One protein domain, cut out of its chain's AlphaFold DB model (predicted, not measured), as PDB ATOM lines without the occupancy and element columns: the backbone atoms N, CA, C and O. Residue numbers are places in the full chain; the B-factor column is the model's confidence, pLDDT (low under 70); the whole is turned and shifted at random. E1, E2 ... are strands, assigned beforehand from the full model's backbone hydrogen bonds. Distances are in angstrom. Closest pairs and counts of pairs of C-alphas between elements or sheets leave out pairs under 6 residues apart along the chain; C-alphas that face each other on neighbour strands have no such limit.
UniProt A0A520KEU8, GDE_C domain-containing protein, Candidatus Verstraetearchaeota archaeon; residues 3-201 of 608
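AT A GLANCE: This is residues 3 to 201 of the 608 residues of the protein "GDE_C domain-containing protein" of Candidatus Verstraetearchaeota archaeon (UniProt A0A520KEU8). A strongly twisted sheet of eight strands lies partly face to face with a smaller sheet of four as a sandwich, and beside them a third sheet, of six strands, is curled like part of a barrel and folded back on itself. The long strands E16 and E19 of this third sheet lead away to the small hairpin E17 and E18, whose centres are the farthest from the middle. The printed part has 199 residues with twenty named strands, E1 to E20 in that order, and no named helix: all strand. The antiparallel sheets run E8 E9 E10 E11 E20 E15 E14 E13, E3 E4 E7 E12 E19 E16, E1 E2 E5 E6, and E17 E18. The whole is compact, with a radius of gyration of the C-alphas of 16.6 A, and spans 55 by 41 by 35 A.

HOW THE PARTS SIT: Start at residues 3 to 16, which hold no named element; residues 3 to 4 pair antiparallel with residues 81 to 82 of E8, residues 81 to 85. Next look at E1, residues 17 to 23, and E2, residues 26 to 31, a hairpin with N 21 and O 28 at 2.8 A. E2 runs on into E3, residues 34 to 39, at 90 degrees. E3 and E4, residues 42 to 47, form a hairpin, with N 37 and O 44 at 2.9 A. E5, residues 55 to 60, is E2's other neighbour, with N 57 and O 27 at 2.9 A, and forms a hairpin with E6, residues 63 to 68, with N 58 and O 65 at 2.9 A. E6 runs on into E7, residues 70 to 74, at 9 degrees. Go on to the meander of E8, E9 at residues 88 to 93, E10 at 96 to 102 and E11 at 106 to 111, each strand the antiparallel neighbour of the one before; N 91 and O 98 are 2.8 A apart. Its sheet and the sheet of E1, E2, E5 and E6 form the sandwich, two sheets face to face: their facing parts are 9.1 A centre to centre and their strands stand at 28 degrees. For instance, the closest C-alphas of E1 and E10, those of Ser 23 and Phe 102, are 6.6 A apart. E12, residues 117 to 120, is a neighbour of E7, with N 72 and O 118 at 2.9 A. A second meander is E13, residues 126 to 129, E14, residues 132 to 135, and E15, residues 140 to 143, with N 133 and O 142 at 2.8 A. E16, residues 145 to 159, is the antiparallel neighbour of E19, residues 179 to 191, with N 157 and O 181 at 2.8 A. In this folded sheet, bent back on itself, E3 and E4 face E12, E19 and E16, with E7 as the hinge. E17, residues 166 to 168, and E18, residues 174 to 176, have N 167 and O 175 at 2.9 A. E20, residues 195 to 200, is an inner strand between E11 and E15, with N 109 and O 196 at 2.9 A.

IN THESE COORDINATES: Find C-alpha 17 at (39.687, 27.216, 41.848), where E1 begins; it is 19.9 A long. E10 is 20.2 A long. E16 starts at C-alpha 145, (17.439, 47.696, 50.322), is 29.3 A long and bends by 80 degrees at residue 150. E19 is 31.6 A long and bends by 60 degrees at residue 187. E20, 16.4 A long, ends at C-alpha 200, (14.064, 35.069, 39.395).

THE WHOLE: The C-alphas of Asn 130 and Asp 172, the two farthest apart, are 55.2 A from each other. The printed part has no cut, and no link is long. Its mean pLDDT is 93.6, and one residue, 124, is under 70.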
ATOM      1  N   PHE A   3      39.261  26.365  51.817       96.94
ATOM      2  CA  PHE A   3      40.284  26.700  50.830       96.94
ATOM      3  C   PHE A   3      40.884  28.070  51.134       96.94
ATOM      4  O   PHE A   3      40.167  29.011  51.470       96.94
ATOM      5  N   LYS A   4      42.201  28.210  50.966       95.81
ATOM      6  CA  LYS A   4      42.853  29.525  51.000       95.81
ATOM      7  C   LYS A   4      42.472  30.319  49.752       95.81
ATOM      8  O   LYS A   4      42.480  29.758  48.657       95.81
ATOM      9  N   ALA A   5      42.190  31.608  49.915       93.75
ATOM     10  CA  ALA A   5      41.783  32.506  48.835       93.75
ATOM     11  C   ALA A   5      42.988  32.952  47.974       93.75
ATOM     12  O   ALA A   5      43.368  34.120  47.971       93.75
ATOM     13  N   ILE A   6      43.629  32.002  47.285       92.69
ATOM     14  CA  ILE A   6      44.866  32.212  46.518       92.69
ATOM     15  C   ILE A   6      44.643  31.830  45.052       92.69
ATOM     16  O   ILE A   6      43.975  30.840  44.750       92.69
ATOM     17  N   GLU A   7      45.223  32.623  44.157       93.38
ATOM     18  CA  GLU A   7      45.264  32.377  42.716       93.38
ATOM     19  C   GLU A   7      46.372  31.367  42.336       93.38
ATOM     20  O   GLU A   7      47.444  31.367  42.941       93.38
ATOM     21  N   ASP A   8      46.132  30.515  41.335       95.12
ATOM     22  CA  ASP A   8      47.086  29.510  40.839       95.12
ATOM     23  C   ASP A   8      47.487  29.854  39.388       95.12
ATOM     24  O   ASP A   8      46.753  29.525  38.456       95.12
ATOM     25  N   PRO A   9      48.630  30.531  39.158       95.75
ATOM     26  CA  PRO A   9      49.013  31.020  37.832       95.75
ATOM     27  C   PRO A   9      49.474  29.919  36.863       95.75
ATOM     28  O   PRO A   9      49.798  30.235  35.710       95.75
ATOM     29  N   ASP A  10      49.525  28.655  37.304       97.06
ATOM     30  CA  ASP A  10      49.955  27.517  36.493       97.06
ATOM     31  C   ASP A  10      49.122  27.398  35.210       97.06
ATOM     32  O   ASP A  10      47.887  27.418  35.241       97.06
ATOM     33  N   TRP A  11      49.812  27.288  34.070       97.12
ATOM     34  CA  TRP A  11      49.207  27.266  32.736       97.12
ATOM     35  C   TRP A  11      48.281  28.461  32.458       97.12
ATOM     36  O   TRP A  11      47.204  28.297  31.892       97.12
ATOM     37  N   ASP A  12      48.728  29.664  32.842       96.56
ATOM     38  CA  ASP A  12      47.996  30.929  32.664       96.56
ATOM     39  C   ASP A  12      46.625  30.892  33.359       96.56
ATOM     40  O   ASP A  12      45.605  31.220  32.770       96.56
ATOM     41  N   PHE A  13      46.615  30.495  34.637       95.62
ATOM     42  CA  PHE A  13      45.424  30.445  35.499       95.62
ATOM     43  C   PHE A  13      44.453  29.287  35.238       95.62
ATOM     44  O   PHE A  13      43.379  29.244  35.839       95.62
ATOM     45  N   ALA A  14      44.822  28.298  34.413       95.88
ATOM     46  CA  ALA A  14      43.975  27.128  34.158       95.88
ATOM     47  C   ALA A  14      43.574  26.402  35.453       95.88
ATOM     48  O   ALA A  14      42.473  25.867  35.562       95.88
ATOM     49  N   ARG A  15      44.466  26.384  36.450       95.00
ATOM     50  CA  ARG A  15      44.255  25.668  37.716       95.00
ATOM     51  C   ARG A  15      43.519  26.482  38.780       95.00
ATOM     52  O   ARG A  15      43.346  25.980  39.898       95.00
ATOM     53  N   ASN A  16      43.070  27.699  38.457       95.44
ATOM     54  CA  ASN A  16      42.289  28.505  39.385       95.44
ATOM     55  C   ASN A  16      41.069  27.724  39.881       95.44
ATOM     56  O   ASN A  16      40.377  27.026  39.136       95.44
ATOM     57  N   LYS A  17      40.838  27.824  41.189       96.38
ATOM     58  CA  LYS A  17      39.687  27.216  41.848       96.38
ATOM     59  C   LYS A  17      38.539  28.205  41.844       96.38
ATOM     60  O   LYS A  17      38.698  29.348  42.282       96.38
ATOM     61  N   HIS A  18      37.370  27.753  41.427       95.12
ATOM     62  CA  HIS A  18      36.158  28.560  41.427       95.12
ATOM     63  C   HIS A  18      35.052  27.853  42.215       95.12
ATOM     64  O   HIS A  18      34.973  26.626  42.270       95.12
ATOM     65  N   ILE A  19      34.177  28.649  42.815       97.12
ATOM     66  CA  ILE A  19      32.887  28.195  43.324       97.12
ATOM     67  C   ILE A  19      31.923  28.062  42.152       97.12
ATOM     68  O   ILE A  19      31.873  28.934  41.282       97.12
ATOM     69  N   LEU A  20      31.108  27.013  42.201       97.69
ATOM     70  CA  LEU A  20      29.916  26.852  41.386       97.69
ATOM     71  C   LEU A  20      28.791  26.326  42.279       97.69
ATOM     72  O   LEU A  20      28.916  25.267  42.884       97.69
ATOM     73  N   LEU A  21      27.700  27.079  42.375       97.25
ATOM     74  CA  LEU A  21      26.474  26.681  43.055       97.25
ATOM     75  C   LEU A  21      25.388  26.540  41.995       97.25
ATOM     76  O   LEU A  21      25.127  27.502  41.273       97.25
ATOM     77  N   LYS A  22      24.744  25.376  41.903       94.62
ATOM     78  CA  LYS A  22      23.686  25.104  40.918       94.62
ATOM     79  C   LYS A  22      22.350  24.809  41.596       94.62
ATOM     80  O   LYS A  22      22.295  24.205  42.666       94.62
ATOM     81  N   SER A  23      21.273  25.243  40.952       92.62
ATOM     82  CA  SER A  23      19.878  24.996  41.320       92.62
ATOM     83  C   SER A  23      19.019  25.031  40.049       92.62
ATOM     84  O   SER A  23      19.436  25.636  39.061       92.62
ATOM     85  N   PRO A  24      17.795  24.473  40.025       89.62
ATOM     86  CA  PRO A  24      16.883  24.655  38.893       89.62
ATOM     87  C   PRO A  24      16.597  26.123  38.554       89.62
ATOM     88  O   PRO A  24      16.378  26.456  37.385       89.62
ATOM     89  N   ILE A  25      16.667  27.023  39.545       91.00
ATOM     90  CA  ILE A  25      16.398  28.451  39.330       91.00
ATOM     91  C   ILE A  25      17.529  29.178  38.593       91.00
ATOM     92  O   ILE A  25      17.280  30.184  37.929       91.00
ATOM     93  N   GLY A  26      18.763  28.683  38.687       93.69
ATOM     94  CA  GLY A  26      19.949  29.339  38.149       93.69
ATOM     95  C   GLY A  26      21.232  28.787  38.755       93.69
ATOM     96  O   GLY A  26      21.227  27.803  39.493       93.69
ATOM     97  N   GLU A  27      22.342  29.437  38.447       95.94
ATOM     98  CA  GLU A  27      23.635  29.089  39.019       95.94
ATOM     99  C   GLU A  27      24.461  30.336  39.318       95.94
ATOM    100  O   GLU A  27      24.376  31.349  38.622       95.94
ATOM    101  N   TRP A  28      25.235  30.249  40.395       97.56
ATOM    102  CA  TRP A  28      26.197  31.256  40.803       97.56
ATOM    103  C   TRP A  28      27.594  30.679  40.649       97.56
ATOM    104  O   TRP A  28      27.872  29.598  41.169       97.56
ATOM    105  N   SER A  29      28.493  31.410  40.002       97.69
ATOM    106  CA  SER A  29      29.906  31.039  39.976       97.69
ATOM    107  C   SER A  29      30.822  32.239  40.129       97.69
ATOM    108  O   SER A  29      30.491  33.354  39.741       97.69
ATOM    109  N   SER A  30      31.978  32.011  40.739       97.00
ATOM    110  CA  SER A  30      32.949  33.060  41.069       97.00
ATOM    111  C   SER A  30      34.266  32.430  41.502       97.00
ATOM    112  O   SER A  30      34.273  31.296  41.979       97.00
ATOM    113  N   SER A  31      35.369  33.155  41.393       96.06
ATOM    114  CA  SER A  31      36.685  32.668  41.823       96.06
ATOM    115  C   SER A  31      36.787  32.630  43.349       96.06
ATOM    116  O   SER A  31      36.158  33.444  44.023       96.06
ATOM    117  N   ILE A  32      37.597  31.726  43.913       95.69
ATOM    118  CA  ILE A  32      37.780  31.668  45.379       95.69
ATOM    119  C   ILE A  32      38.634  32.813  45.942       95.69
ATOM    120  O   ILE A  32      38.736  32.967  47.153       95.69
ATOM    121  N   PHE A  33      39.283  33.596  45.086       93.69
ATOM    122  CA  PHE A  33      40.046  34.773  45.484       93.69
ATOM    123  C   PHE A  33      39.281  36.047  45.141       93.69
ATOM    124  O   PHE A  33      38.336  36.044  44.347       93.69
ATOM    125  N   SER A  34      39.688  37.144  45.765       94.25
ATOM    126  CA  SER A  34      38.950  38.399  45.719       94.25
ATOM    127  C   SER A  34      39.607  39.432  44.813       94.25
ATOM    128  O   SER A  34      40.807  39.406  44.553       94.25
ATOM    129  N   SER A  35      38.788  40.373  44.368       94.12
ATOM    130  CA  SER A  35      39.173  41.572  43.630       94.12
ATOM    131  C   SER A  35      38.645  42.808  44.354       94.12
ATOM    132  O   SER A  35      37.619  42.721  45.038       94.12
ATOM    133  N   GLU A  36      39.312  43.948  44.187       94.50
ATOM    134  CA  GLU A  36      38.948  45.201  44.848       94.50
ATOM    135  C   GLU A  36      38.681  46.341  43.862       94.50
ATOM    136  O   GLU A  36      39.273  46.415  42.786       94.50
ATOM    137  N   VAL A  37      37.773  47.233  44.252       95.12
ATOM    138  CA  VAL A  37      37.425  48.463  43.536       95.12
ATOM    139  C   VAL A  37      37.294  49.592  44.557       95.12
ATOM    140  O   VAL A  37      36.772  49.385  45.651       95.12
ATOM    141  N   PHE A  38      37.737  50.796  44.196       94.81
ATOM    142  CA  PHE A  38      37.622  51.983  45.041       94.81
ATOM    143  C   PHE A  38      36.625  52.972  44.443       94.81
ATOM    144  O   PHE A  38      36.773  53.396  43.298       94.81
ATOM    145  N   ILE A  39      35.622  53.371  45.228       94.06
ATOM    146  CA  ILE A  39      34.616  54.359  44.819       94.06
ATOM    147  C   ILE A  39      34.603  55.476  45.851       94.06
ATOM    148  O   ILE A  39      34.270  55.256  47.011       94.06
ATOM    149  N   ASN A  40      34.950  56.695  45.428       89.75
ATOM    150  CA  ASN A  40      35.035  57.867  46.309       89.75
ATOM    151  C   ASN A  40      35.908  57.623  47.561       89.75
ATOM    152  O   ASN A  40      35.564  58.066  48.654       89.75
ATOM    153  N   GLY A  41      37.012  56.884  47.407       90.38
ATOM    154  CA  GLY A  41      37.928  56.530  48.500       90.38
ATOM    155  C   GLY A  41      37.472  55.362  49.384       90.38
ATOM    156  O   GLY A  41      38.248  54.903  50.215       90.38
ATOM    157  N   GLU A  42      36.256  54.843  49.198       94.69
ATOM    158  CA  GLU A  42      35.767  53.657  49.905       94.69
ATOM    159  C   GLU A  42      36.152  52.379  49.152       94.69
ATOM    160  O   GLU A  42      35.958  52.281  47.937       94.69
ATOM    161  N   LYS A  43      36.691  51.399  49.884       95.75
ATOM    162  CA  LYS A  43      37.083  50.094  49.350       95.75
ATOM    163  C   LYS A  43      35.883  49.151  49.278       95.75
ATOM    164  O   LYS A  43      35.199  48.929  50.275       95.75
ATOM    165  N   PHE A  44      35.695  48.538  48.115       97.19
ATOM    166  CA  PHE A  44      34.784  47.423  47.893       97.19
ATOM    167  C   PHE A  44      35.595  46.191  47.507       97.19
ATOM    168  O   PHE A  44      36.410  46.250  46.591       97.19
ATOM    169  N   ILE A  45      35.362  45.075  48.190       96.50
ATOM    170  CA  ILE A  45      36.026  43.796  47.945       96.50
ATOM    171  C   ILE A  45      34.985  42.701  47.742       96.50
ATOM    172  O   ILE A  45      33.941  42.681  48.390       96.50
ATOM    173  N   GLY A  46      35.245  41.793  46.816       95.75
ATOM    174  CA  GLY A  46      34.358  40.668  46.554       95.75
ATOM    175  C   GLY A  46      35.026  39.608  45.695       95.75
ATOM    176  O   GLY A  46      36.168  39.801  45.270       95.75
ATOM    177  N   PRO A  47      34.338  38.490  45.432       95.44
ATOM    178  CA  PRO A  47      34.866  37.415  44.604       95.44
ATOM    179  C   PRO A  47      35.280  37.900  43.209       95.44
ATOM    180  O   PRO A  47      34.546  38.643  42.542       95.44
ATOM    181  N   ASN A  48      36.455  37.469  42.755       95.50
ATOM    182  CA  ASN A  48      36.944  37.774  41.416       95.50
ATOM    183  C   ASN A  48      36.154  37.002  40.342       95.50
ATOM    184  O   ASN A  48      35.582  35.938  40.608       95.50
ATOM    185  N   ARG A  49      36.160  37.517  39.108       94.50
ATOM    186  CA  ARG A  49      35.650  36.818  37.923       94.50
ATOM    187  C   ARG A  49      36.775  36.658  36.897       94.50
ATOM    188  O   ARG A  49      37.273  37.653  36.379       94.50
ATOM    189  N   ASP A  50      37.144  35.416  36.615       93.88
ATOM    190  CA  ASP A  50      38.124  34.991  35.612       93.88
ATOM    191  C   ASP A  50      37.485  34.639  34.261       93.88
ATOM    192  O   ASP A  50      38.166  34.656  33.237       93.88
ATOM    193  N   CYS A  51      36.185  34.342  34.242       94.06
ATOM    194  CA  CYS A  51      35.436  33.960  33.045       94.06
ATOM    195  C   CYS A  51      34.205  34.873  32.861       94.06
ATOM    196  O   CYS A  51      33.506  35.137  33.844       94.06
ATOM    197  N   PRO A  52      33.884  35.325  31.633       93.25
ATOM    198  CA  PRO A  52      32.749  36.214  31.372       93.25
ATOM    199  C   PRO A  52      31.382  35.613  31.699       93.25
ATOM    200  O   PRO A  52      30.391  36.330  31.743       93.25
ATOM    201  N   PHE A  53      31.301  34.308  31.950       93.25
ATOM    202  CA  PHE A  53      30.063  33.634  32.337       93.25
ATOM    203  C   PHE A  53      29.904  33.478  33.854       93.25
ATOM    204  O   PHE A  53      28.852  33.038  34.317       93.25
ATOM    205  N   GLN A  54      30.918  33.866  34.638       95.75
ATOM    206  CA  GLN A  54      30.803  33.935  36.092       95.75
ATOM    207  C   GLN A  54      29.871  35.062  36.536       95.75
ATOM    208  O   GLN A  54      29.660  36.039  35.820       95.75
ATOM    209  N   GLY A  55      29.313  34.898  37.732       96.50
ATOM    210  CA  GLY A  55      28.207  35.679  38.265       96.50
ATOM    211  C   GLY A  55      26.954  34.825  38.466       96.50
ATOM    212  O   GLY A  55      27.035  33.596  38.543       96.50
ATOM    213  N   LEU A  56      25.795  35.481  38.568       96.62
ATOM    214  CA  LEU A  56      24.486  34.832  38.646       96.62
ATOM    215  C   LEU A  56      23.887  34.727  37.246       96.62
ATOM    216  O   LEU A  56      23.566  35.755  36.642       96.62
ATOM    217  N   ILE A  57      23.664  33.508  36.766       95.06
ATOM    218  CA  ILE A  57      22.989  33.259  35.488       95.06
ATOM    219  C   ILE A  57      21.756  32.371  35.666       95.06
ATOM    220  O   ILE A  57      21.637  31.597  36.619       95.06
ATOM    221  N   THR A  58      20.832  32.458  34.716       92.19
ATOM    222  CA  THR A  58      19.660  31.583  34.624       92.19
ATOM    223  C   THR A  58      19.337  31.245  33.171       92.19
ATOM    224  O   THR A  58      19.918  31.818  32.254       92.19
ATOM    225  N   SER A  59      18.423  30.297  32.961       88.25
ATOM    226  CA  SER A  59      17.941  29.897  31.638       88.25
ATOM    227  C   SER A  59      16.444  30.182  31.515       88.25
ATOM    228  O   SER A  59      15.633  29.696  32.318       88.25
ATOM    229  N   ILE A  60      16.078  30.981  30.514       83.19
ATOM    230  CA  ILE A  60      14.711  31.428  30.226       83.19
ATOM    231  C   ILE A  60      14.426  31.116  28.764       83.19
ATOM    232  O   ILE A  60      15.095  31.634  27.876       83.19
ATOM    233  N   ASN A  61      13.433  30.261  28.514       77.25
ATOM    234  CA  ASN A  61      13.033  29.846  27.165       77.25
ATOM    235  C   ASN A  61      14.212  29.337  26.306       77.25
ATOM    236  O   ASN A  61      14.278  29.612  25.114       77.25
ATOM    237  N   GLY A  62      15.166  28.631  26.922       76.00
ATOM    238  CA  GLY A  62      16.371  28.119  26.254       76.00
ATOM    239  C   GLY A  62      17.510  29.137  26.096       76.00
ATOM    240  O   GLY A  62      18.622  28.746  25.745       76.00
ATOM    241  N   CYS A  63      17.279  30.413  26.411       83.75
ATOM    242  CA  CYS A  63      18.297  31.457  26.398       83.75
ATOM    243  C   CYS A  63      18.938  31.614  27.777       83.75
ATOM    244  O   CYS A  63      18.250  31.667  28.797       83.75
ATOM    245  N   ILE A  64      20.260  31.746  27.801       90.38
ATOM    246  CA  ILE A  64      21.002  32.024  29.027       90.38
ATOM    247  C   ILE A  64      21.005  33.529  29.263       90.38
ATOM    248  O   ILE A  64      21.340  34.309  28.372       90.38
ATOM    249  N   VAL A  65      20.625  33.931  30.471       91.38
ATOM    250  CA  VAL A  65      20.545  35.331  30.886       91.38
ATOM    251  C   VAL A  65      21.442  35.532  32.095       91.38
ATOM    252  O   VAL A  65      21.287  34.854  33.115       91.38
ATOM    253  N   LYS A  66      22.369  36.486  31.989       92.94
ATOM    254  CA  LYS A  66      23.213  36.921  33.099       92.94
ATOM    255  C   LYS A  66      22.502  38.007  33.895       92.94
ATOM    256  O   LYS A  66      22.210  39.076  33.371       92.94
ATOM    257  N   ILE A  67      22.218  37.712  35.160       94.31
ATOM    258  CA  ILE A  67      21.497  38.607  36.071       94.31
ATOM    259  C   ILE A  67      22.470  39.522  36.814       94.31
ATOM    260  O   ILE A  67      22.192  40.704  36.976       94.31
ATOM    261  N   ILE A  68      23.606  38.986  37.271       95.31
ATOM    262  CA  ILE A  68      24.644  39.724  38.006       95.31
ATOM    263  C   ILE A  68      26.005  39.248  37.501       95.31
ATOM    264  O   ILE A  68      26.219  38.044  37.416       95.31
ATOM    265  N   ASP A  69      26.923  40.166  37.201       95.81
ATOM    266  CA  ASP A  69      28.326  39.845  36.901       95.81
ATOM    267  C   ASP A  69      29.143  39.591  38.171       95.81
ATOM    268  O   ASP A  69      29.848  38.591  38.287       95.81
ATOM    269  N   GLY A  70      29.034  40.491  39.146       96.38
ATOM    270  CA  GLY A  70      29.820  40.435  40.371       96.38
ATOM    271  C   GLY A  70      29.146  41.157  41.528       96.38
ATOM    272  O   GLY A  70      28.339  42.065  41.330       96.38
ATOM    273  N   ILE A  71      29.490  40.739  42.744       96.88
ATOM    274  CA  ILE A  71      29.004  41.332  43.991       96.88
ATOM    275  C   ILE A  71      30.226  41.680  44.836       96.88
ATOM    276  O   ILE A  71      31.033  40.803  45.143       96.88
ATOM    277  N   LEU A  72      30.370  42.955  45.185       97.31
ATOM    278  CA  LEU A  72      31.422  43.444  46.069       97.31
ATOM    279  C   LEU A  72      30.800  44.123  47.292       97.31
ATOM    280  O   LEU A  72      29.678  44.632  47.250       97.31
ATOM    281  N   PHE A  73      31.560  44.148  48.378       96.81
ATOM    282  CA  PHE A  73      31.120  44.557  49.704       96.81
ATOM    283  C   PHE A  73      32.091  45.576  50.289       96.81
ATOM    284  O   PHE A  73      33.302  45.452  50.113       96.81
ATOM    285  N   SER A  74      31.584  46.562  51.026       96.31
ATOM    286  CA  SER A  74      32.440  47.448  51.821       96.31
ATOM    287  C   SER A  74      33.083  46.652  52.966       96.31
ATOM    288  O   SER A  74      32.375  46.248  53.901       96.31
ATOM    289  N   SER A  75      34.391  46.414  52.909       92.44
ATOM    290  CA  SER A  75      35.141  45.641  53.908       92.44
ATOM    291  C   SER A  75      36.611  46.053  53.945       92.44
ATOM    292  O   SER A  75      37.170  46.536  52.952       92.44
ATOM    293  N   GLU A  76      37.212  45.898  55.124       84.06
ATOM    294  CA  GLU A  76      38.631  46.130  55.367       84.06
ATOM    295  C   GLU A  76      39.438  44.844  55.111       84.06
ATOM    296  O   GLU A  76      39.051  43.745  55.497       84.06
ATOM    297  N   GLY A  77      40.601  44.971  54.468       80.44
ATOM    298  CA  GLY A  77      41.529  43.850  54.265       80.44
ATOM    299  C   GLY A  77      41.376  43.092  52.943       80.44
ATOM    300  O   GLY A  77      40.979  43.665  51.925       80.44
ATOM    301  N   ILE A  78      41.811  41.830  52.936       85.50
ATOM    302  CA  ILE A  78      41.864  40.929  51.772       85.50
ATOM    303  C   ILE A  78      41.164  39.607  52.107       85.50
ATOM    304  O   ILE A  78      41.056  39.262  53.278       85.50
ATOM    305  N   GLY A  79      40.688  38.866  51.105       88.06
ATOM    306  CA  GLY A  79      40.063  37.559  51.335       88.06
ATOM    307  C   GLY A  79      41.026  36.586  52.019       88.06
ATOM    308  O   GLY A  79      42.136  36.375  51.536       88.06
ATOM    309  N   GLU A  80      40.609  35.992  53.138       93.69
ATOM    310  CA  GLU A  80      41.439  35.060  53.911       93.69
ATOM    311  C   GLU A  80      41.260  33.629  53.403       93.69
ATOM    312  O   GLU A  80      42.214  32.914  53.075       93.69
ATOM    313  N   LYS A  81      39.997  33.205  53.332       96.81
ATOM    314  CA  LYS A  81      39.612  31.843  52.982       96.81
ATOM    315  C   LYS A  81      38.186  31.770  52.466       96.81
ATOM    316  O   LYS A  81      37.376  32.680  52.646       96.81
ATOM    317  N   VAL A  82      37.882  30.632  51.860       97.81
ATOM    318  CA  VAL A  82      36.564  30.291  51.344       97.81
ATOM    319  C   VAL A  82      36.178  28.903  51.832       97.81
ATOM    320  O   VAL A  82      36.946  27.951  51.702       97.81
ATOM    321  N   ILE A  83      34.978  28.778  52.389       98.06
ATOM    322  CA  ILE A  83      34.396  27.499  52.791       98.06
ATOM    323  C   ILE A  83      33.329  27.136  51.763       98.06
ATOM    324  O   ILE A  83      32.398  27.903  51.536       98.06
ATOM    325  N   ILE A  84      33.471  25.975  51.131       97.50
ATOM    326  CA  ILE A  84      32.586  25.523  50.052       97.50
ATOM    327  C   ILE A  84      31.878  24.240  50.475       97.50
ATOM    328  O   ILE A  84      32.505  23.289  50.954       97.50
ATOM    329  N   GLU A  85      30.571  24.216  50.263       95.81
ATOM    330  CA  GLU A  85      29.661  23.082  50.393       95.81
ATOM    331  C   GLU A  85      28.895  22.920  49.062       95.81
ATOM    332  O   GLU A  85      28.835  23.871  48.281       95.81
ATOM    333  N   PRO A  86      28.271  21.763  48.776       93.44
ATOM    334  CA  PRO A  86      27.618  21.528  47.480       93.44
ATOM    335  C   PRO A  86      26.572  22.575  47.066       93.44
ATOM    336  O   PRO A  86      26.370  22.813  45.880       93.44
ATOM    337  N   TYR A  87      25.901  23.210  48.031       93.56
ATOM    338  CA  TYR A  87      24.818  24.170  47.774       93.56
ATOM    339  C   TYR A  87      25.033  25.534  48.436       93.56
ATOM    340  O   TYR A  87      24.101  26.347  48.483       93.56
ATOM    341  N   LYS A  88      26.224  25.756  48.998       96.12
ATOM    342  CA  LYS A  88      26.547  26.945  49.773       96.12
ATOM    343  C   LYS A  88      28.031  27.272  49.673       96.12
ATOM    344  O   LYS A  88      28.876  26.385  49.698       96.12
ATOM    345  N   ALA A  89      28.356  28.553  49.630       98.12
ATOM    346  CA  ALA A  89      29.721  29.027  49.794       98.12
ATOM    347  C   ALA A  89      29.778  30.128  50.851       98.12
ATOM    348  O   ALA A  89      28.832  30.896  50.984       98.12
ATOM    349  N   LYS A  90      30.889  30.223  51.576       98.25
ATOM    350  CA  LYS A  90      31.176  31.315  52.502       98.25
ATOM    351  C   LYS A  90      32.536  31.920  52.180       98.25
ATOM    352  O   LYS A  90      33.542  31.218  52.247       98.25
ATOM    353  N   TYR A  91      32.565  33.213  51.887       97.81
ATOM    354  CA  TYR A  91      33.792  34.005  51.824       97.81
ATOM    355  C   TYR A  91      34.076  34.613  53.195       97.81
ATOM    356  O   TYR A  91      33.168  35.163  53.821       97.81
ATOM    357  N   VAL A  92      35.325  34.515  53.645       97.38
ATOM    358  CA  VAL A  92      35.777  35.054  54.931       97.38
ATOM    359  C   VAL A  92      36.822  36.137  54.678       97.38
ATOM    360  O   VAL A  92      37.861  35.885  54.062       97.38
ATOM    361  N   TYR A  93      36.514  37.335  55.157       95.56
ATOM    362  CA  TYR A  93      37.368  38.518  55.204       95.56
ATOM    363  C   TYR A  93      37.622  38.888  56.678       95.56
ATOM    364  O   TYR A  93      36.839  38.465  57.535       95.56
ATOM    365  N   PRO A  94      38.638  39.713  56.993       93.81
ATOM    366  CA  PRO A  94      38.999  40.040  58.376       93.81
ATOM    367  C   PRO A  94      37.847  40.600  59.217       93.81
ATOM    368  O   PRO A  94      37.747  40.327  60.411       93.81
ATOM    369  N   ASP A  95      36.965  41.383  58.594       94.69
ATOM    370  CA  ASP A  95      35.851  42.064  59.251       94.69
ATOM    371  C   ASP A  95      34.469  41.649  58.711       94.69
ATOM    372  O   ASP A  95      33.455  42.199  59.149       94.69
ATOM    373  N   LEU A  96      34.393  40.716  57.754       96.50
ATOM    374  CA  LEU A  96      33.160  40.364  57.046       96.50
ATOM    375  C   LEU A  96      33.123  38.877  56.674       96.50
ATOM    376  O   LEU A  96      34.043  38.345  56.064       96.50
ATOM    377  N   GLU A  97      31.999  38.224  56.946       97.38
ATOM    378  CA  GLU A  97      31.668  36.918  56.369       97.38
ATOM    379  C   GLU A  97      30.493  37.068  55.408       97.38
ATOM    380  O   GLU A  97      29.505  37.732  55.741       97.38
ATOM    381  N   VAL A  98      30.597  36.436  54.237       97.81
ATOM    382  CA  VAL A  98      29.559  36.450  53.202       97.81
ATOM    383  C   VAL A  98      29.165  35.029  52.838       97.81
ATOM    384  O   VAL A  98      29.965  34.302  52.254       97.81
ATOM    385  N   ASP A  99      27.925  34.652  53.127       98.19
ATOM    386  CA  ASP A  99      27.337  33.371  52.736       98.19
ATOM    387  C   ASP A  99      26.538  33.514  51.432       98.19
ATOM    388  O   ASP A  99      25.731  34.427  51.286       98.19
ATOM    389  N   LEU A 100      26.720  32.581  50.503       98.06
ATOM    390  CA  LEU A 100      26.013  32.480  49.228       98.06
ATOM    391  C   LEU A 100      25.274  31.152  49.167       98.06
ATOM    392  O   LEU A 100      25.889  30.102  49.355       98.06
ATOM    393  N   GLU A 101      23.978  31.170  48.874       96.75
ATOM    394  CA  GLU A 101      23.193  29.942  48.752       96.75
ATOM    395  C   GLU A 101      21.937  30.120  47.895       96.75
ATOM    396  O   GLU A 101      21.278  31.156  47.913       96.75
ATOM    397  N   PHE A 102      21.546  29.058  47.196       94.31
ATOM    398  CA  PHE A 102      20.217  28.973  46.596       94.31
ATOM    399  C   PHE A 102      19.190  28.534  47.639       94.31
ATOM    400  O   PHE A 102      19.392  27.535  48.321       94.31
ATOM    401  N   LYS A 103      18.084  29.256  47.778       92.12
ATOM    402  CA  LYS A 103      16.867  28.801  48.465       92.12
ATOM    403  C   LYS A 103      15.871  28.273  47.425       92.12
ATOM    404  O   LYS A 103      16.179  28.239  46.237       92.12
ATOM    405  N   ASN A 104      14.689  27.842  47.866       87.69
ATOM    406  CA  ASN A 104      13.705  27.193  46.990       87.69
ATOM    407  C   ASN A 104      13.230  28.091  45.834       87.69
ATOM    408  O   ASN A 104      12.810  27.586  44.801       87.69
ATOM    409  N   ASP A 105      13.260  29.410  46.000       89.81
ATOM    410  CA  ASP A 105      12.675  30.378  45.067       89.81
ATOM    411  C   ASP A 105      13.536  31.639  44.856       89.81
ATOM    412  O   ASP A 105      13.147  32.544  44.119       89.81
ATOM    413  N   TYR A 106      14.719  31.715  45.471       94.38
ATOM    414  CA  TYR A 106      15.646  32.838  45.305       94.38
ATOM    415  C   TYR A 106      17.096  32.435  45.572       94.38
ATOM    416  O   TYR A 106      17.376  31.461  46.266       94.38
ATOM    417  N   PHE A 107      18.030  33.224  45.050       96.62
ATOM    418  CA  PHE A 107      19.426  33.203  45.474       96.62
ATOM    419  C   PHE A 107      19.619  34.191  46.630       96.62
ATOM    420  O   PHE A 107      19.081  35.298  46.593       96.62
ATOM    421  N   GLN A 108      20.342  33.790  47.674       97.31
ATOM    422  CA  GLN A 108      20.569  34.595  48.871       97.31
ATOM    423  C   GLN A 108      22.054  34.874  49.064       97.31
ATOM    424  O   GLN A 108      22.885  33.971  48.966       97.31
ATOM    425  N   VAL A 109      22.354  36.124  49.409       98.06
ATOM    426  CA  VAL A 109      23.667  36.574  49.868       98.06
ATOM    427  C   VAL A 109      23.481  37.086  51.295       98.06
ATOM    428  O   VAL A 109      22.737  38.043  51.483       98.06
ATOM    429  N   SER A 110      24.106  36.471  52.294       98.00
ATOM    430  CA  SER A 110      23.972  36.850  53.711       98.00
ATOM    431  C   SER A 110      25.289  37.343  54.294       98.00
ATOM    432  O   SER A 110      26.357  36.943  53.843       98.00
ATOM    433  N   PHE A 111      25.203  38.187  55.323       96.38
ATOM    434  CA  PHE A 111      26.342  38.870  55.936       96.38
ATOM    435  C   PHE A 111      26.321  38.719  57.459       96.38
ATOM    436  O   PHE A 111      25.255  38.702  58.077       96.38
ATOM    437  N   ASN A 112      27.487  38.682  58.105       96.69
ATOM    438  CA  ASN A 112      27.558  38.715  59.575       96.69
ATOM    439  C   ASN A 112      27.361  40.135  60.164       96.69
ATOM    440  O   ASN A 112      26.933  40.285  61.317       96.69
ATOM    441  N   ARG A 113      27.580  41.186  59.366       95.31
ATOM    442  CA  ARG A 113      27.394  42.599  59.737       95.31
ATOM    443  C   ARG A 113      26.739  43.414  58.625       95.31
ATOM    444  O   ARG A 113      26.646  42.970  57.485       95.31
ATOM    445  N   ASP A 114      26.333  44.633  58.959       95.12
ATOM    446  CA  ASP A 114      25.876  45.597  57.961       95.12
ATOM    447  C   ASP A 114      27.047  45.987  57.049       95.12
ATOM    448  O   ASP A 114      28.159  46.255  57.516       95.12
ATOM    449  N   CYS A 115      26.799  46.026  55.742       95.81
ATOM    450  CA  CYS A 115      27.762  46.470  54.740       95.81
ATOM    451  C   CYS A 115      27.047  47.184  53.588       95.81
ATOM    452  O   CYS A 115      25.837  47.040  53.390       95.81
ATOM    453  N   LYS A 116      27.800  47.977  52.827       97.25
ATOM    454  CA  LYS A 116      27.358  48.492  51.534       97.25
ATOM    455  C   LYS A 116      27.680  47.459  50.461       97.25
ATOM    456  O   LYS A 116      28.756  46.861  50.484       97.25
ATOM    457  N   ILE A 117      26.771  47.291  49.512       97.31
ATOM    458  CA  ILE A 117      26.913  46.371  48.385       97.31
ATOM    459  C   ILE A 117      27.071  47.171  47.098       97.31
ATOM    460  O   ILE A 117      26.317  48.114  46.840       97.31
ATOM    461  N   LEU A 118      28.020  46.733  46.284       96.81
ATOM    462  CA  LEU A 118      28.212  47.151  44.908       96.81
ATOM    463  C   LEU A 118      27.918  45.956  43.992       96.81
ATOM    464  O   LEU A 118      28.553  44.908  44.110       96.81
ATOM    465  N   LEU A 119      26.948  46.112  43.094       96.12
ATOM    466  CA  LEU A 119      26.557  45.079  42.134       96.12
ATOM    467  C   LEU A 119      27.010  45.479  40.736       96.12
ATOM    468  O   LEU A 119      26.728  46.595  40.301       96.12
ATOM    469  N   PHE A 120      27.680  44.561  40.044       96.06
ATOM    470  CA  PHE A 120      28.075  44.729  38.652       96.06
ATOM    471  C   PHE A 120      27.122  44.002  37.710       96.06
ATOM    472  O   PHE A 120      26.715  42.866  37.963       96.06
ATOM    473  N   PHE A 121      26.831  44.650  36.589       94.12
ATOM    474  CA  PHE A 121      25.972  44.168  35.517       94.12
ATOM    475  C   PHE A 121      26.661  44.351  34.163       94.12
ATOM    476  O   PHE A 121      27.447  45.280  33.976       94.12
ATOM    477  N   GLU A 122      26.324  43.491  33.200       88.12
ATOM    478  CA  GLU A 122      26.715  43.676  31.795       88.12
ATOM    479  C   GLU A 122      25.767  44.625  31.047       88.12
ATOM    480  O   GLU A 122      26.159  45.232  30.056       88.12
ATOM    481  N   THR A 123      24.524  44.787  31.520       74.81
ATOM    482  CA  THR A 123      23.530  45.668  30.889       74.81
ATOM    483  C   THR A 123      23.044  46.749  31.858       74.81
ATOM    484  O   THR A 123      22.938  46.490  33.059       74.81
ATOM    485  N   PRO A 124      22.742  47.968  31.372       65.88
ATOM    486  CA  PRO A 124      22.344  49.089  32.224       65.88
ATOM    487  C   PRO A 124      20.848  49.121  32.576       65.88
ATOM    488  O   PRO A 124      20.424  50.049  33.261       65.88
ATOM    489  N   ASN A 125      20.046  48.147  32.122       78.00
ATOM    490  CA  ASN A 125      18.591  48.141  32.306       78.00
ATOM    491  C   ASN A 125      18.217  47.784  33.751       78.00
ATOM    492  O   ASN A 125      17.965  46.620  34.080       78.00
ATOM    493  N   VAL A 126      18.220  48.812  34.596       81.81
ATOM    494  CA  VAL A 126      18.007  48.729  36.037       81.81
ATOM    495  C   VAL A 126      16.953  49.748  36.442       81.81
ATOM    496  O   VAL A 126      17.195  50.951  36.368       81.81
ATOM    497  N   ASP A 127      15.821  49.254  36.931       85.56
ATOM    498  CA  ASP A 127      14.744  50.078  37.477       85.56
ATOM    499  C   ASP A 127      14.652  49.909  38.996       85.56
ATOM    500  O   ASP A 127      14.995  48.862  39.548       85.56
ATOM    501  N   ILE A 128      14.162  50.937  39.694       81.25
ATOM    502  CA  ILE A 128      13.888  50.873  41.136       81.25
ATOM    503  C   ILE A 128      12.384  50.858  41.357       81.25
ATOM    504  O   ILE A 128      11.661  51.717  40.858       81.25
ATOM    505  N   ASN A 129      11.930  49.923  42.184       84.06
ATOM    506  CA  ASN A 129      10.574  49.894  42.702       84.06
ATOM    507  C   ASN A 129      10.613  49.700  44.223       84.06
ATOM    508  O   ASN A 129      10.810  48.590  44.724       84.06
ATOM    509  N   ASN A 130      10.409  50.792  44.965       83.62
ATOM    510  CA  ASN A 130      10.509  50.835  46.425       83.62
ATOM    511  C   ASN A 130      11.884  50.347  46.928       83.62
ATOM    512  O   ASN A 130      12.912  50.933  46.602       83.62
ATOM    513  N   GLU A 131      11.902  49.277  47.727       90.50
ATOM    514  CA  GLU A 131      13.102  48.659  48.310       90.50
ATOM    515  C   GLU A 131      13.774  47.644  47.363       90.50
ATOM    516  O   GLU A 131      14.735  46.982  47.757       90.50
ATOM    517  N   TRP A 132      13.270  47.482  46.136       93.94
ATOM    518  CA  TRP A 132      13.716  46.461  45.187       93.94
ATOM    519  C   TRP A 132      14.252  47.071  43.898       93.94
ATOM    520  O   TRP A 132      13.722  48.050  43.374       93.94
ATOM    521  N   ILE A 133      15.279  46.428  43.359       91.94
ATOM    522  CA  ILE A 133      15.819  46.679  42.028       91.94
ATOM    523  C   ILE A 133      15.217  45.657  41.072       91.94
ATOM    524  O   ILE A 133      15.287  44.460  41.343       91.94
ATOM    525  N   ILE A 134      14.651  46.116  39.963       91.50
ATOM    526  CA  ILE A 134      14.092  45.282  38.902       91.50
ATOM    527  C   ILE A 134      15.079  45.272  37.735       91.50
ATOM    528  O   ILE A 134      15.553  46.322  37.302       91.50
ATOM    529  N   LEU A 135      15.396  44.078  37.238       89.19
ATOM    530  CA  LEU A 135      16.378  43.866  36.179       89.19
ATOM    531  C   LEU A 135      15.768  43.167  34.971       89.19
ATOM    532  O   LEU A 135      14.864  42.335  35.102       89.19
ATOM    533  N   CYS A 136      16.347  43.461  33.805       78.94
ATOM    534  CA  CYS A 136      16.123  42.728  32.560       78.94
ATOM    535  C   CYS A 136      14.630  42.591  32.204       78.94
ATOM    536  O   CYS A 136      14.161  41.490  31.942       78.94
ATOM    537  N   ASN A 137      13.879  43.699  32.195       83.19
ATOM    538  CA  ASN A 137      12.440  43.713  31.887       83.19
ATOM    539  C   ASN A 137      11.602  42.827  32.832       83.19
ATOM    540  O   ASN A 137      10.770  42.046  32.378       83.19
ATOM    541  N   ASP A 138      11.835  42.937  34.145       86.62
ATOM    542  CA  ASP A 138      11.169  42.129  35.180       86.62
ATOM    543  C   ASP A 138      11.455  40.622  35.056       86.62
ATOM    544  O   ASP A 138      10.603  39.776  35.310       86.62
ATOM    545  N   ILE A 139      12.683  40.257  34.680       88.75
ATOM    546  CA  ILE A 139      13.164  38.872  34.794       88.75
ATOM    547  C   ILE A 139      13.616  38.578  36.228       88.75
ATOM    548  O   ILE A 139      13.402  37.472  36.730       88.75
ATOM    549  N   ALA A 140      14.242  39.549  36.896       92.69
ATOM    550  CA  ALA A 140      14.761  39.370  38.247       92.69
ATOM    551  C   ALA A 140      14.535  40.594  39.137       92.69
ATOM    552  O   ALA A 140      14.490  41.731  38.662       92.69
ATOM    553  N   LYS A 141      14.435  40.342  40.447       94.38
ATOM    554  CA  LYS A 141      14.322  41.365  41.492       94.38
ATOM    555  C   LYS A 141      15.398  41.171  42.545       94.38
ATOM    556  O   LYS A 141      15.586  40.057  43.030       94.38
ATOM    557  N   ILE A 142      16.073  42.251  42.923       95.38
ATOM    558  CA  ILE A 142      17.147  42.252  43.917       95.38
ATOM    559  C   ILE A 142      16.767  43.165  45.084       95.38
ATOM    560  O   ILE A 142      16.447  44.334  44.871       95.38
ATOM    561  N   GLY A 143      16.810  42.659  46.316       95.69
ATOM    562  CA  GLY A 143      16.463  43.435  47.509       95.69
ATOM    563  C   GLY A 143      16.231  42.568  48.753       95.69
ATOM    564  O   GLY A 143      16.571  41.385  48.744       95.69
ATOM    565  N   PRO A 144      15.649  43.120  49.830       96.25
ATOM    566  CA  PRO A 144      15.281  44.527  50.000       96.25
ATOM    567  C   PRO A 144      16.468  45.414  50.418       96.25
ATOM    568  O   PRO A 144      17.319  45.019  51.217       96.25
ATOM    569  N   PHE A 145      16.489  46.653  49.930       96.75
ATOM    570  CA  PHE A 145      17.439  47.696  50.322       96.75
ATOM    571  C   PHE A 145      16.780  48.727  51.248       96.75
ATOM    572  O   PHE A 145      15.682  49.204  50.974       96.75
ATOM    573  N   ARG A 146      17.482  49.129  52.316       96.12
ATOM    574  CA  ARG A 146      17.113  50.280  53.162       96.12
ATOM    575  C   ARG A 146      17.415  51.606  52.472       96.12
ATOM    576  O   ARG A 146      16.698  52.580  52.667       96.12
ATOM    577  N   SER A 147      18.505  51.663  51.712       94.94
ATOM    578  CA  SER A 147      18.899  52.863  50.975       94.94
ATOM    579  C   SER A 147      19.673  52.498  49.720       94.94
ATOM    580  O   SER A 147      20.512  51.596  49.757       94.94
ATOM    581  N   ILE A 148      19.444  53.244  48.643       94.81
ATOM    582  CA  ILE A 148      20.128  53.087  47.359       94.81
ATOM    583  C   ILE A 148      20.707  54.450  46.971       94.81
ATOM    584  O   ILE A 148      19.989  55.449  46.950       94.81
ATOM    585  N   LYS A 149      22.010  54.498  46.681       94.25
ATOM    586  CA  LYS A 149      22.708  55.695  46.199       94.25
ATOM    587  C   LYS A 149      23.197  55.458  44.776       94.25
ATOM    588  O   LYS A 149      24.076  54.628  44.570       94.25
ATOM    589  N   TRP A 150      22.680  56.221  43.819       92.88
ATOM    590  CA  TRP A 150      23.155  56.192  42.436       92.88
ATOM    591  C   TRP A 150      24.586  56.720  42.322       92.88
ATOM    592  O   TRP A 150      24.939  57.730  42.935       92.88
ATOM    593  N   ILE A 151      25.403  56.016  41.543       93.56
ATOM    594  CA  ILE A 151      26.815  56.340  41.304       93.56
ATOM    595  C   ILE A 151      27.230  56.192  39.836       93.56
ATOM    596  O   ILE A 151      28.224  56.795  39.449       93.56
ATOM    597  N   ASN A 152      26.486  55.418  39.033       91.56
ATOM    598  CA  ASN A 152      26.749  55.154  37.615       91.56
ATOM    599  C   ASN A 152      28.229  54.837  37.313       91.56
ATOM    600  O   ASN A 152      28.840  55.415  36.412       91.56
ATOM    601  N   TYR A 153      28.825  53.942  38.100       94.38
ATOM    602  CA  TYR A 153      30.231  53.578  37.969       94.38
ATOM    603  C   TYR A 153      30.433  52.572  36.834       94.38
ATOM    604  O   TYR A 153      29.663  51.627  36.680       94.38
ATOM    605  N   HIS A 154      31.508  52.747  36.070       94.19
ATOM    606  CA  HIS A 154      31.926  51.808  35.038       94.19
ATOM    607  C   HIS A 154      33.391  51.449  35.227       94.19
ATOM    608  O   HIS A 154      34.195  52.294  35.614       94.19
ATOM    609  N   THR A 155      33.735  50.218  34.878       94.31
ATOM    610  CA  THR A 155      35.126  49.782  34.778       94.31
ATOM    611  C   THR A 155      35.263  48.762  33.666       94.31
ATOM    612  O   THR A 155      34.315  48.033  33.367       94.31
ATOM    613  N   ASP A 156      36.453  48.693  33.088       95.25
ATOM    614  CA  ASP A 156      36.821  47.596  32.207       95.25
ATOM    615  C   ASP A 156      37.288  46.427  33.071       95.25
ATOM    616  O   ASP A 156      38.177  46.572  33.915       95.25
ATOM    617  N   TRP A 157      36.633  45.281  32.911       95.94
ATOM    618  CA  TRP A 157      36.965  44.049  33.607       95.94
ATOM    619  C   TRP A 157      37.715  43.108  32.682       95.94
ATOM    620  O   TRP A 157      37.289  42.899  31.549       95.94
ATOM    621  N   ILE A 158      38.806  42.519  33.174       95.62
ATOM    622  CA  ILE A 158      39.620  41.565  32.418       95.62
ATOM    623  C   ILE A 158      39.282  40.153  32.893       95.62
ATOM    624  O   ILE A 158      39.673  39.755  33.990       95.62
ATOM    625  N   TYR A 159      38.603  39.383  32.050       95.56
ATOM    626  CA  TYR A 159      38.381  37.956  32.262       95.56
ATOM    627  C   TYR A 159      39.574  37.179  31.695       95.56
ATOM    628  O   TYR A 159      39.872  37.258  30.502       95.56
ATOM    629  N   LYS A 160      40.297  36.470  32.568       93.50
ATOM    630  CA  LYS A 160      41.597  35.848  32.272       93.50
ATOM    631  C   LYS A 160      41.505  34.594  31.399       93.50
ATOM    632  O   LYS A 160      42.455  34.334  30.674       93.50
ATOM    633  N   ILE A 161      40.412  33.834  31.495       89.94
ATOM    634  CA  ILE A 161      40.278  32.492  30.891       89.94
ATOM    635  C   ILE A 161      39.299  32.492  29.696       89.94
ATOM    636  O   ILE A 161      39.320  31.565  28.885       89.94
ATOM    637  N   ASP A 162      38.462  33.531  29.560       86.62
ATOM    638  CA  ASP A 162      37.409  33.635  28.533       86.62
ATOM    639  C   ASP A 162      36.593  32.322  28.407       86.62
ATOM    640  O   ASP A 162      36.121  31.795  29.418       86.62
ATOM    641  N   CYS A 163      36.448  31.761  27.201       85.06
ATOM    642  CA  CYS A 163      35.759  30.513  26.902       85.06
ATOM    643  C   CYS A 163      36.708  29.304  26.955       85.06
ATOM    644  O   CYS A 163      36.351  28.220  26.494       85.06
ATOM    645  N   GLY A 164      37.939  29.472  27.449       90.75
ATOM    646  CA  GLY A 164      38.958  28.425  27.525       90.75
ATOM    647  C   GLY A 164      39.810  28.244  26.262       90.75
ATOM    648  O   GLY A 164      40.633  27.330  26.229       90.75
ATOM    649  N   PHE A 165      39.638  29.081  25.231       94.69
ATOM    650  CA  PHE A 165      40.510  29.086  24.051       94.69
ATOM    651  C   PHE A 165      41.880  29.683  24.360       94.69
ATOM    652  O   PHE A 165      42.025  30.539  25.237       94.69
ATOM    653  N   ARG A 166      42.897  29.233  23.620       97.00
ATOM    654  CA  ARG A 166      44.295  29.584  23.890       97.00
ATOM    655  C   ARG A 166      45.045  29.955  22.623       97.00
ATOM    656  O   ARG A 166      44.671  29.561  21.522       97.00
ATOM    657  N   TYR A 167      46.150  30.665  22.793       97.19
ATOM    658  CA  TYR A 167      47.075  31.016  21.724       97.19
ATOM    659  C   TYR A 167      48.523  30.902  22.194       97.19
ATOM    660  O   TYR A 167      48.809  30.742  23.382       97.19
ATOM    661  N   ARG A 168      49.435  30.967  21.228       97.62
ATOM    662  CA  ARG A 168      50.881  31.030  21.436       97.62
ATOM    663  C   ARG A 168      51.322  32.485  21.321       97.62
ATOM    664  O   ARG A 168      51.077  33.106  20.289       97.62
ATOM    665  N   ASP A 169      51.919  33.029  22.377       97.19
ATOM    666  CA  ASP A 169      52.425  34.403  22.379       97.19
ATOM    667  C   ASP A 169      53.770  34.531  21.635       97.19
ATOM    668  O   ASP A 169      54.368  33.545  21.201       97.19
ATOM    669  N   GLU A 170      54.273  35.760  21.496       97.06
ATOM    670  CA  GLU A 170      55.547  36.059  20.818       97.06
ATOM    671  C   GLU A 170      56.769  35.373  21.459       97.06
ATOM    672  O   GLU A 170      57.809  35.215  20.821       97.06
ATOM    673  N   LYS A 171      56.661  34.961  22.730       97.00
ATOM    674  CA  LYS A 171      57.698  34.252  23.494       97.00
ATOM    675  C   LYS A 171      57.444  32.745  23.556       97.00
ATOM    676  O   LYS A 171      58.103  32.057  24.353       97.00
ATOM    677  N   ASP A 172      56.536  32.253  22.719       96.75
ATOM    678  CA  ASP A 172      56.115  30.862  22.599       96.75
ATOM    679  C   ASP A 172      55.286  30.329  23.781       96.75
ATOM    680  O   ASP A 172      54.987  29.136  23.837       96.75
ATOM    681  N   TYR A 173      54.901  31.183  24.738       98.19
ATOM    682  CA  TYR A 173      54.066  30.760  25.861       98.19
ATOM    683  C   TYR A 173      52.631  30.513  25.419       98.19
ATOM    684  O   TYR A 173      52.065  31.277  24.637       98.19
ATOM    685  N   ILE A 174      52.025  29.470  25.976       98.00
ATOM    686  CA  ILE A 174      50.604  29.194  25.785       98.00
ATOM    687  C   ILE A 174      49.810  29.996  26.808       98.00
ATOM    688  O   ILE A 174      50.061  29.893  28.011       98.00
ATOM    689  N   ARG A 175      48.854  30.785  26.320       97.44
ATOM    690  CA  ARG A 175      48.025  31.692  27.120       97.44
ATOM    691  C   ARG A 175      46.563  31.571  26.748       97.44
ATOM    692  O   ARG A 175      46.256  31.256  25.598       97.44
ATOM    693  N   PHE A 176      45.672  31.859  27.688       97.00
ATOM    694  CA  PHE A 176      44.260  32.031  27.365       97.00
ATOM    695  C   PHE A 176      44.031  33.358  26.653       97.00
ATOM    696  O   PHE A 176      44.711  34.359  26.911       97.00
ATOM    697  N   PHE A 177      43.042  33.374  25.762       95.81
ATOM    698  CA  PHE A 177      42.490  34.639  25.304       95.81
ATOM    699  C   PHE A 177      41.877  35.375  26.496       95.81
ATOM    700  O   PHE A 177      41.164  34.791  27.308       95.81
ATOM    701  N   ARG A 178      42.190  36.667  26.608       95.00
ATOM    702  CA  ARG A 178      41.608  37.540  27.624       95.00
ATOM    703  C   ARG A 178      40.469  38.306  26.993       95.00
ATOM    704  O   ARG A 178      40.659  38.905  25.935       95.00
ATOM    705  N   GLU A 179      39.330  38.340  27.665       94.69
ATOM    706  CA  GLU A 179      38.226  39.200  27.261       94.69
ATOM    707  C   GLU A 179      38.174  40.424  28.173       94.69
ATOM    708  O   GLU A 179      38.252  40.304  29.397       94.69
ATOM    709  N   ILE A 180      38.049  41.609  27.577       94.94
ATOM    710  CA  ILE A 180      37.835  42.853  28.312       94.94
ATOM    711  C   ILE A 180      36.397  43.293  28.061       94.94
ATOM    712  O   ILE A 180      36.058  43.632  26.928       94.94
ATOM    713  N   ARG A 181      35.557  43.307  29.102       94.25
ATOM    714  CA  ARG A 181      34.197  43.866  29.010       94.25
ATOM    715  C   ARG A 181      34.052  45.065  29.922       94.25
ATOM    716  O   ARG A 181      34.498  45.052  31.067       94.25
ATOM    717  N   ARG A 182      33.349  46.081  29.430       94.00
ATOM    718  CA  ARG A 182      32.919  47.201  30.259       94.00
ATOM    719  C   ARG A 182      31.723  46.766  31.097       94.00
ATOM    720  O   ARG A 182      30.643  46.542  30.557       94.00
ATOM    721  N   ILE A 183      31.912  46.683  32.408       94.62
ATOM    722  CA  ILE A 183      30.852  46.359  33.366       94.62
ATOM    723  C   ILE A 183      30.356  47.621  34.067       94.62
ATOM    724  O   ILE A 183      31.048  48.643  34.144       94.62
ATOM    725  N   TYR A 184      29.127  47.553  34.565       94.81
ATOM    726  CA  TYR A 184      28.404  48.694  35.104       94.81
ATOM    727  C   TYR A 184      27.905  48.434  36.523       94.81
ATOM    728  O   TYR A 184      27.258  47.422  36.775       94.81
ATOM    729  N   ALA A 185      28.169  49.370  37.431       95.38
ATOM    730  CA  ALA A 185      27.600  49.406  38.771       95.38
ATOM    731  C   ALA A 185      26.764  50.691  38.951       95.38
ATOM    732  O   ALA A 185      27.315  51.757  39.245       95.38
ATOM    733  N   PRO A 186      25.432  50.621  38.770       93.88
ATOM    734  CA  PRO A 186      24.564  51.796  38.789       93.88
ATOM    735  C   PRO A 186      24.490  52.468  40.157       93.88
ATOM    736  O   PRO A 186      24.393  53.692  40.258       93.88
ATOM    737  N   PHE A 187      24.522  51.676  41.224       94.19
ATOM    738  CA  PHE A 187      24.239  52.141  42.571       94.19
ATOM    739  C   PHE A 187      25.092  51.424  43.619       94.19
ATOM    740  O   PHE A 187      25.610  50.330  43.398       94.19
ATOM    741  N   ILE A 188      25.167  52.040  44.795       96.25
ATOM    742  CA  ILE A 188      25.570  51.406  46.048       96.25
ATOM    743  C   ILE A 188      24.310  51.205  46.883       96.25
ATOM    744  O   ILE A 188      23.579  52.160  47.160       96.25
ATOM    745  N   GLY A 189      24.052  49.962  47.274       95.81
ATOM    746  CA  GLY A 189      22.900  49.588  48.088       95.81
ATOM    747  C   GLY A 189      23.303  49.288  49.527       95.81
ATOM    748  O   GLY A 189      24.354  48.701  49.770       95.81
ATOM    749  N   ILE A 190      22.455  49.652  50.487       96.81
ATOM    750  CA  ILE A 190      22.539  49.151  51.862       96.81
ATOM    751  C   ILE A 190      21.350  48.215  52.068       96.81
ATOM    752  O   ILE A 190      20.212  48.700  52.038       96.81
ATOM    753  N   PRO A 191      21.575  46.903  52.236       96.75
ATOM    754  CA  PRO A 191      20.521  45.947  52.546       96.75
ATOM    755  C   PRO A 191      19.685  46.381  53.749       96.75
ATOM    756  O   PRO A 191      20.188  47.012  54.682       96.75
ATOM    757  N   LYS A 192      18.389  46.069  53.724       95.38
ATOM    758  CA  LYS A 192      17.491  46.342  54.855       95.38
ATOM    759  C   LYS A 192      17.744  45.415  56.037       95.38
ATOM    760  O   LYS A 192      17.609  45.822  57.186       95.38
ATOM    761  N   GLU A 193      18.124  44.187  55.726       95.44
ATOM    762  CA  GLU A 193      18.491  43.143  56.673       95.44
ATOM    763  C   GLU A 193      19.918  42.684  56.361       95.44
ATOM    764  O   GLU A 193      20.500  43.087  55.356       95.44
ATOM    765  N   LYS A 194      20.497  41.800  57.175       96.06
ATOM    766  CA  LYS A 194      21.835  41.237  56.918       96.06
ATOM    767  C   LYS A 194      21.851  40.197  55.784       96.06
ATOM    768  O   LYS A 194      22.599  39.225  55.832       96.06
ATOM    769  N   TYR A 195      21.014  40.385  54.769       96.38
ATOM    770  CA  TYR A 195      21.010  39.594  53.551       96.38
ATOM    771  C   TYR A 195      20.413  40.366  52.372       96.38
ATOM    772  O   TYR A 195      19.686  41.348  52.531       96.38
ATOM    773  N   LEU A 196      20.681  39.849  51.180       96.31
ATOM    774  CA  LEU A 196      20.085  40.223  49.913       96.31
ATOM    775  C   LEU A 196      19.430  38.990  49.283       96.31
ATOM    776  O   LEU A 196      20.027  37.914  49.252       96.31
ATOM    777  N   LYS A 197      18.215  39.152  48.765       96.69
ATOM    778  CA  LYS A 197      17.495  38.146  47.979       96.69
ATOM    779  C   LYS A 197      17.496  38.556  46.515       96.69
ATOM    780  O   LYS A 197      17.206  39.704  46.184       96.69
ATOM    781  N   ILE A 198      17.794  37.595  45.651       96.00
ATOM    782  CA  ILE A 198      17.680  37.717  44.206       96.00
ATOM    783  C   ILE A 198      16.613  36.728  43.749       96.00
ATOM    784  O   ILE A 198      16.841  35.517  43.707       96.00
ATOM    785  N   MET A 199      15.428  37.248  43.449       94.75
ATOM    786  CA  MET A 199      14.294  36.471  42.958       94.75
ATOM    787  C   MET A 199      14.334  36.434  41.434       94.75
ATOM    788  O   MET A 199      14.500  37.477  40.803       94.75
ATOM    789  N   ILE A 200      14.159  35.253  40.847       91.06
ATOM    790  CA  ILE A 200      14.064  35.069  39.395       91.06
ATOM    791  C   ILE A 200      12.611  34.722  39.085       91.06
ATOM    792  O   ILE A 200      12.088  33.713  39.563       91.06
ATOM    793  N   ASN A 201      11.935  35.586  38.333       86.44
ATOM    794  CA  ASN A 201      10.493  35.496  38.147       86.44
ATOM    795  C   ASN A 201      10.098  34.173  37.469       86.44
ATOM    796  O   ASN A 201      10.699  33.741  36.486       86.44
TER     797      ASN A 201